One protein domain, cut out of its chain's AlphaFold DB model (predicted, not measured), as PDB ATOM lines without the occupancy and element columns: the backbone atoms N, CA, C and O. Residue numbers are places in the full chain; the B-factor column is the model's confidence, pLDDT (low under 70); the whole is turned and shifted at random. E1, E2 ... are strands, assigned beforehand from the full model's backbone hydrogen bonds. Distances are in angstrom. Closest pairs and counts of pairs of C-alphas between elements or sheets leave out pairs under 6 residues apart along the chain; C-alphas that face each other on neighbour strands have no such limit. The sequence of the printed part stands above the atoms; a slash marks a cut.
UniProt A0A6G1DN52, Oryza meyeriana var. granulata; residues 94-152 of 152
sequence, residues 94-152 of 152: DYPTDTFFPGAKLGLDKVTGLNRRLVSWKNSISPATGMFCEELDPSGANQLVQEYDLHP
ATOM      1  N   ASP A  94     307.308 242.115 185.613       67.88
ATOM      2  CA  ASP A  94     308.474 242.534 184.822       67.88
ATOM      3  C   ASP A  94     309.593 243.105 185.711       67.88
ATOM      4  O   ASP A  94     310.757 243.108 185.323       67.88
ATOM      5  N   TYR A  95     309.243 243.499 186.936       70.31
ATOM      6  CA  TYR A  95     310.159 243.915 187.991       70.31
ATOM      7  C   TYR A  95     309.928 243.050 189.235       70.31
ATOM      8  O   TYR A  95     309.260 243.494 190.174       70.31
ATOM      9  N   PRO A  96     310.391 241.789 189.237       74.06
ATOM     10  CA  PRO A  96     310.261 240.951 190.414       74.06
ATOM     11  C   PRO A  96     311.187 241.472 191.526       74.06
ATOM     12  O   PRO A  96     312.254 242.022 191.255       74.06
ATOM     13  N   THR A  97     310.758 241.335 192.782       81.81
ATOM     14  CA  THR A  97     311.606 241.579 193.958       81.81
ATOM     15  C   THR A  97     312.370 240.296 194.283       81.81
ATOM     16  O   THR A  97     313.182 239.850 193.490       81.81
ATOM     17  N   ASP A  98     312.086 239.652 195.403       79.06
ATOM     18  CA  ASP A  98     312.755 238.460 195.918       79.06
ATOM     19  C   ASP A  98     311.996 237.154 195.626       79.06
ATOM     20  O   ASP A  98     312.503 236.073 195.908       79.06
ATOM     21  N   THR A  99     310.778 237.232 195.078       81.19
ATOM     22  CA  THR A  99     309.900 236.072 194.860       81.19
ATOM     23  C   THR A  99     309.628 235.844 193.375       81.19
ATOM     24  O   THR A  99     309.206 236.753 192.658       81.19
ATOM     25  N   PHE A 100     309.801 234.599 192.926       77.62
ATOM     26  CA  PHE A 100     309.423 234.164 191.583       77.62
ATOM     27  C   PHE A 100     307.997 233.602 191.567       77.62
ATOM     28  O   PHE A 100     307.689 232.652 192.284       77.62
ATOM     29  N   PHE A 101     307.131 234.171 190.730       71.81
ATOM     30  CA  PHE A 101     305.748 233.711 190.578       71.81
ATOM     31  C   PHE A 101     305.605 232.745 189.392       71.81
ATOM     32  O   PHE A 101     306.289 232.918 188.379       71.81
ATOM     33  N   PRO A 102     304.690 231.760 189.450       65.50
ATOM     34  CA  PRO A 102     304.359 230.936 188.290       65.50
ATOM     35  C   PRO A 102     303.988 231.802 187.075       65.50
ATOM     36  O   PRO A 102     303.149 232.688 187.171       65.50
ATOM     37  N   GLY A 103     304.626 231.577 185.926       66.62
ATOM     38  CA  GLY A 103     304.397 232.381 184.714       66.62
ATOM     39  C   GLY A 103     305.145 233.722 184.662       66.62
ATOM     40  O   GLY A 103     305.109 234.387 183.625       66.62
ATOM     41  N   ALA A 104     305.870 234.108 185.721       75.94
ATOM     42  CA  ALA A 104     306.836 235.196 185.639       75.94
ATOM     43  C   ALA A 104     307.993 234.823 184.695       75.94
ATOM     44  O   ALA A 104     308.314 233.652 184.484       75.94
ATOM     45  N   LYS A 105     308.625 235.839 184.106       79.62
ATOM     46  CA  LYS A 105     309.788 235.674 183.228       79.62
ATOM     47  C   LYS A 105     311.049 236.040 184.004       79.62
ATOM     48  O   LYS A 105     311.070 237.076 184.658       79.62
ATOM     49  N   LEU A 106     312.093 235.229 183.877       84.31
ATOM     50  CA  LEU A 106     313.428 235.517 184.401       84.31
ATOM     51  C   LEU A 106     314.415 235.638 183.232       84.31
ATOM     52  O   LEU A 106     314.296 234.908 182.247       84.31
ATOM     53  N   GLY A 107     315.370 236.558 183.339       85.44
ATOM     54  CA  GLY A 107     316.405 236.809 182.340       85.44
ATOM     55  C   GLY A 107     316.147 238.010 181.424       85.44
ATOM     56  O   GLY A 107     315.152 238.736 181.542       85.44
ATOM     57  N   LEU A 108     317.094 238.217 180.503       85.12
ATOM     58  CA  LEU A 108     317.143 239.364 179.602       85.12
ATOM     59  C   LEU A 108     316.115 239.269 178.470       85.12
ATOM     60  O   LEU A 108     316.178 238.401 177.595       85.12
ATOM     61  N   ASP A 109     315.223 240.248 178.430       84.75
ATOM     62  CA  ASP A 109     314.409 240.545 177.264       84.75
ATOM     63  C   ASP A 109     315.267 241.213 176.188       84.75
ATOM     64  O   ASP A 109     315.618 242.386 176.286       84.75
ATOM     65  N   LYS A 110     315.621 240.476 175.135       82.94
ATOM     66  CA  LYS A 110     316.476 241.007 174.060       82.94
ATOM     67  C   LYS A 110     315.799 242.098 173.223       82.94
ATOM     68  O   LYS A 110     316.494 242.798 172.494       82.94
ATOM     69  N   VAL A 111     314.470 242.223 173.292       84.25
ATOM     70  CA  VAL A 111     313.717 243.234 172.536       84.25
ATOM     71  C   VAL A 111     313.655 244.539 173.320       84.25
ATOM     72  O   VAL A 111     313.914 245.600 172.759       84.25
ATOM     73  N   THR A 112     313.325 244.468 174.612       83.62
ATOM     74  CA  THR A 112     313.173 245.663 175.462       83.62
ATOM     75  C   THR A 112     314.450 246.054 176.208       83.62
ATOM     76  O   THR A 112     314.544 247.171 176.708       83.62
ATOM     77  N   GLY A 113     315.437 245.156 176.291       84.88
ATOM     78  CA  GLY A 113     316.657 245.323 177.084       84.88
ATOM     79  C   GLY A 113     316.459 245.111 178.589       84.88
ATOM     80  O   GLY A 113     317.400 245.287 179.359       84.88
ATOM     81  N   LEU A 114     315.254 244.741 179.029       84.75
ATOM     82  CA  LEU A 114     314.939 244.542 180.441       84.75
ATOM     83  C   LEU A 114     315.539 243.228 180.958       84.75
ATOM     84  O   LEU A 114     315.122 242.151 180.529       84.75
ATOM     85  N   ASN A 115     316.472 243.302 181.910       85.69
ATOM     86  CA  ASN A 115     316.955 242.126 182.637       85.69
ATOM     87  C   ASN A 115     316.079 241.861 183.867       85.69
ATOM     88  O   ASN A 115     316.112 242.629 184.831       85.69
ATOM     89  N   ARG A 116     315.282 240.788 183.829       87.81
ATOM     90  CA  ARG A 116     314.436 240.376 184.955       87.81
ATOM     91  C   ARG A 116     315.248 239.477 185.884       87.81
ATOM     92  O   ARG A 116     315.609 238.369 185.493       87.81
ATOM     93  N   ARG A 117     315.510 239.943 187.104       88.50
ATOM     94  CA  ARG A 117     316.322 239.263 188.125       88.50
ATOM     95  C   ARG A 117     315.657 239.355 189.491       88.50
ATOM     96  O   ARG A 117     314.948 240.327 189.735       88.50
ATOM     97  N   LEU A 118     315.888 238.374 190.357       89.50
ATOM     98  CA  LEU A 118     315.397 238.409 191.732       89.50
ATOM     99  C   LEU A 118     316.418 239.103 192.621       89.50
ATOM    100  O   LEU A 118     317.606 238.825 192.527       89.50
ATOM    101  N   VAL A 119     315.967 239.981 193.503       88.00
ATOM    102  CA  VAL A 119     316.819 240.701 194.449       88.00
ATOM    103  C   VAL A 119     316.280 240.474 195.849       88.00
ATOM    104  O   VAL A 119     315.110 240.747 196.118       88.00
ATOM    105  N   SER A 120     317.128 239.966 196.742       87.81
ATOM    106  CA  SER A 120     316.736 239.644 198.110       87.81
ATOM    107  C   SER A 120     316.309 240.890 198.874       87.81
ATOM    108  O   SER A 120     316.744 242.007 198.590       87.81
ATOM    109  N   TRP A 121     315.532 240.695 199.935       85.69
ATOM    110  CA  TRP A 121     315.354 241.741 200.935       85.69
ATOM    111  C   TRP A 121     316.649 241.979 201.706       85.69
ATOM    112  O   TRP A 121     317.508 241.098 201.825       85.69
ATOM    113  N   LYS A 122     316.769 243.174 202.285       81.31
ATOM    114  CA  LYS A 122     317.873 243.540 203.170       81.31
ATOM    115  C   LYS A 122     317.901 242.673 204.424       81.31
ATOM    116  O   LYS A 122     318.979 242.338 204.907       81.31
ATOM    117  N   ASN A 123     316.731 242.358 204.981       79.94
ATOM    118  CA  ASN A 123     316.544 241.430 206.098       79.94
ATOM    119  C   ASN A 123     315.055 241.060 206.250       79.94
ATOM    120  O   ASN A 123     314.213 241.556 205.511       79.94
ATOM    121  N   SER A 124     314.722 240.233 207.246       76.25
ATOM    122  CA  SER A 124     313.353 239.756 207.515       76.25
ATOM    123  C   SER A 124     312.334 240.846 207.879       76.25
ATOM    124  O   SER A 124     311.141 240.564 207.946       76.25
ATOM    125  N   ILE A 125     312.784 242.075 208.141       73.69
ATOM    126  CA  ILE A 125     311.933 243.201 208.546       73.69
ATOM    127  C   ILE A 125     311.854 244.252 207.435       73.69
ATOM    128  O   ILE A 125     310.822 244.899 207.262       73.69
ATOM    129  N   SER A 126     312.946 244.461 206.699       71.44
ATOM    130  CA  SER A 126     313.078 245.541 205.727       71.44
ATOM    131  C   SER A 126     313.064 245.005 204.294       71.44
ATOM    132  O   SER A 126     314.027 244.343 203.901       71.44
ATOM    133  N   PRO A 127     312.057 245.382 203.483       76.56
ATOM    134  CA  PRO A 127     311.961 245.001 202.074       76.56
ATOM    135  C   PRO A 127     312.851 245.853 201.155       76.56
ATOM    136  O   PRO A 127     312.695 245.828 199.939       76.56
ATOM    137  N   ALA A 128     313.757 246.659 201.720       80.12
ATOM    138  CA  ALA A 128     314.758 247.368 200.931       80.12
ATOM    139  C   ALA A 128     315.700 246.373 200.235       80.12
ATOM    140  O   ALA A 128     315.826 245.233 200.680       80.12
ATOM    141  N   THR A 129     316.399 246.827 199.194       83.38
ATOM    142  CA  THR A 129     317.385 246.033 198.448       83.38
ATOM    143  C   THR A 129     318.399 245.358 199.374       83.38
ATOM    144  O   THR A 129     319.053 246.016 200.190       83.38
ATOM    145  N   GLY A 130     318.494 244.036 199.265       87.00
ATOM    146  CA  GLY A 130     319.482 243.204 199.937       87.00
ATOM    147  C   GLY A 130     320.722 242.945 199.092       87.00
ATOM    148  O   GLY A 130     320.893 243.511 198.019       87.00
ATOM    149  N   MET A 131     321.610 242.101 199.619       91.62
ATOM    150  CA  MET A 131     322.936 241.861 199.033       91.62
ATOM    151  C   MET A 131     322.963 240.700 198.040       91.62
ATOM    152  O   MET A 131     323.999 240.465 197.432       91.62
ATOM    153  N   PHE A 132     321.873 239.941 197.906       89.88
ATOM    154  CA  PHE A 132     321.827 238.784 197.018       89.88
ATOM    155  C   PHE A 132     320.939 239.067 195.816       89.88
ATOM    156  O   PHE A 132     319.813 239.545 195.966       89.88
ATOM    157  N   CYS A 133     321.439 238.724 194.636       89.56
ATOM    158  CA  CYS A 133     320.697 238.777 193.389       89.56
ATOM    159  C   CYS A 133     320.754 237.410 192.710       89.56
ATOM    160  O   CYS A 133     321.812 236.791 192.679       89.56
ATOM    161  N   GLU A 134     319.641 236.939 192.164       91.06
ATOM    162  CA  GLU A 134     319.575 235.720 191.363       91.06
ATOM    163  C   GLU A 134     319.137 236.072 189.941       91.06
ATOM    164  O   GLU A 134     318.080 236.673 189.722       91.06
ATOM    165  N   GLU A 135     319.963 235.722 188.958       90.50
ATOM    166  CA  GLU A 135     319.699 236.002 187.549       90.50
ATOM    167  C   GLU A 135     320.084 234.835 186.639       90.50
ATOM    168  O   GLU A 135     320.862 233.956 187.004       90.50
ATOM    169  N   LEU A 136     319.512 234.811 185.433       90.38
ATOM    170  CA  LEU A 136     319.946 233.881 184.396       90.38
ATOM    171  C   LEU A 136     321.310 234.333 183.869       90.38
ATOM    172  O   LEU A 136     321.471 235.513 183.558       90.38
ATOM    173  N   ASP A 137     322.250 233.399 183.728       85.69
ATOM    174  CA  ASP A 137     323.617 233.694 183.304       85.69
ATOM    175  C   ASP A 137     323.654 234.556 182.017       85.69
ATOM    176  O   ASP A 137     323.240 234.095 180.941       85.69
ATOM    177  N   PRO A 138     324.181 235.797 182.089       77.94
ATOM    178  CA  PRO A 138     324.234 236.706 180.947       77.94
ATOM    179  C   PRO A 138     325.101 236.195 179.789       77.94
ATOM    180  O   PRO A 138     324.926 236.637 178.651       77.94
ATOM    181  N   SER A 139     326.024 235.259 180.045       83.56
ATOM    182  CA  SER A 139     326.878 234.643 179.022       83.56
ATOM    183  C   SER A 139     326.115 233.711 178.071       83.56
ATOM    184  O   SER A 139     326.649 233.314 177.034       83.56
ATOM    185  N   GLY A 140     324.853 233.394 178.388       75.19
ATOM    186  CA  GLY A 140     323.985 232.538 177.581       75.19
ATOM    187  C   GLY A 140     324.021 231.061 177.972       75.19
ATOM    188  O   GLY A 140     323.414 230.241 177.282       75.19
ATOM    189  N   ALA A 141     324.703 230.707 179.064       81.94
ATOM    190  CA  ALA A 141     324.550 229.398 179.683       81.94
ATOM    191  C   ALA A 141     323.151 229.272 180.319       81.94
ATOM    192  O   ALA A 141     322.648 230.201 180.944       81.94
ATOM    193  N   ASN A 142     322.512 228.108 180.190       85.06
ATOM    194  CA  ASN A 142     321.204 227.845 180.804       85.06
ATOM    195  C   ASN A 142     321.355 227.509 182.297       85.06
ATOM    196  O   ASN A 142     321.051 226.396 182.723       85.06
ATOM    197  N   GLN A 143     321.869 228.457 183.076       90.75
ATOM    198  CA  GLN A 143     322.078 228.320 184.512       90.75
ATOM    199  C   GLN A 143     321.692 229.605 185.243       90.75
ATOM    200  O   GLN A 143     321.729 230.693 184.668       90.75
ATOM    201  N   LEU A 144     321.312 229.461 186.511       89.06
ATOM    202  CA  LEU A 144     321.088 230.586 187.410       89.06
ATOM    203  C   LEU A 144     322.396 230.920 188.118       89.06
ATOM    204  O   LEU A 144     323.127 230.024 188.547       89.06
ATOM    205  N   VAL A 145     322.676 232.209 188.229       91.31
ATOM    206  CA  VAL A 145     323.814 232.749 188.958       91.31
ATOM    207  C   VAL A 145     323.270 233.532 190.136       91.31
ATOM    208  O   VAL A 145     322.411 234.398 189.978       91.31
ATOM    209  N   GLN A 146     323.783 233.212 191.320       90.94
ATOM    210  CA  GLN A 146     323.564 234.010 192.510       90.94
ATOM    211  C   GLN A 146     324.776 234.917 192.717       90.94
ATOM    212  O   GLN A 146     325.892 234.440 192.932       90.94
ATOM    213  N   GLU A 147     324.551 236.219 192.653       89.19
ATOM    214  CA  GLU A 147     325.561 237.244 192.871       89.19
ATOM    215  C   GLU A 147     325.414 237.845 194.273       89.19
ATOM    216  O   GLU A 147     324.309 237.953 194.816       89.19
ATOM    217  N   TYR A 148     326.549 238.209 194.869       86.75
ATOM    218  CA  TYR A 148     326.620 238.894 196.154       86.75
ATOM    219  C   TYR A 148     327.272 240.263 195.965       86.75
ATOM    220  O   TYR A 148     328.457 240.333 195.638       86.75
ATOM    221  N   ASP A 149     326.510 241.332 196.189       78.38
ATOM    222  CA  ASP A 149     326.983 242.706 196.022       78.38
ATOM    223  C   ASP A 149     327.312 243.350 197.380       78.38
ATOM    224  O   ASP A 149     326.482 243.417 198.291       78.38
ATOM    225  N   LEU A 150     328.556 243.816 197.523       63.34
ATOM    226  CA  LEU A 150     329.067 244.471 198.732       63.34
ATOM    227  C   LEU A 150     328.712 245.969 198.799       63.34
ATOM    228  O   LEU A 150     328.911 246.585 199.853       63.34
ATOM    229  N   HIS A 151     328.189 246.561 197.717       56.41
ATOM    230  CA  HIS A 151     327.863 247.988 197.623       56.41
ATOM    231  C   HIS A 151     326.487 248.228 196.960       56.41
ATOM    232  O   HIS A 151     326.439 248.503 195.764       56.41
ATOM    233  N   PRO A 152     325.379 248.148 197.729       51.97
ATOM    234  CA  PRO A 152     324.018 248.361 197.224       51.97
ATOM    235  C   PRO A 152     323.696 249.820 196.867       51.97
ATOM    236  O   PRO A 152     324.304 250.740 197.468       51.97
TER     237      PRO A 152
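AT A GLANCE: This is residues 94 to 152 of the 152 residues of a protein of Oryza meyeriana var. granulata (UniProt A0A6G1DN52). With little regular structure, this is a small three-strand sheet, E1, E2 and E3, preceded by a long looping stretch, residues 94 to 117, on the side of E1. The sheet is a meander in the order E1, E2, E3, each strand the antiparallel neighbour of the one before. The printed part has 59 residues and no named helix; its class is all strand, with 17 residues in named strands. It is only just compact, close to loose, with a radius of gyration of the C-alphas of 12.0 A and spans of 35 by 24 by 19 A.

HOW THE PARTS SIT: Look first at residues 107 to 108, paired antiparallel with 115 to 116. E1, residues 118 to 121, forms a hairpin with E2, residues 129 to 136, at 161 degrees; N 120 and O 132 are 2.8 A apart. E2 bends by 70 degrees at residue 132. It forms a hairpin with E3, residues 144 to 148, at 155 degrees; N 133 and O 147 are 3.0 A apart. The edge strands E1 and E3 are apart.

IN THESE COORDINATES: Find C-alpha 118 at (315.397, 238.409, 191.732), where E1 begins. E2 covers 18.8 A, and E3 13.3 A to C-alpha 148 at (326.620, 238.894, 196.154).

THE WHOLE: The printed part has no cut, and both links are short. The C-alphas farthest apart, of Val 111 and Ile 125, are 36.1 A apart. Look for pLDDT under 70 at residues 94, 102 to 103 and 150 to 152.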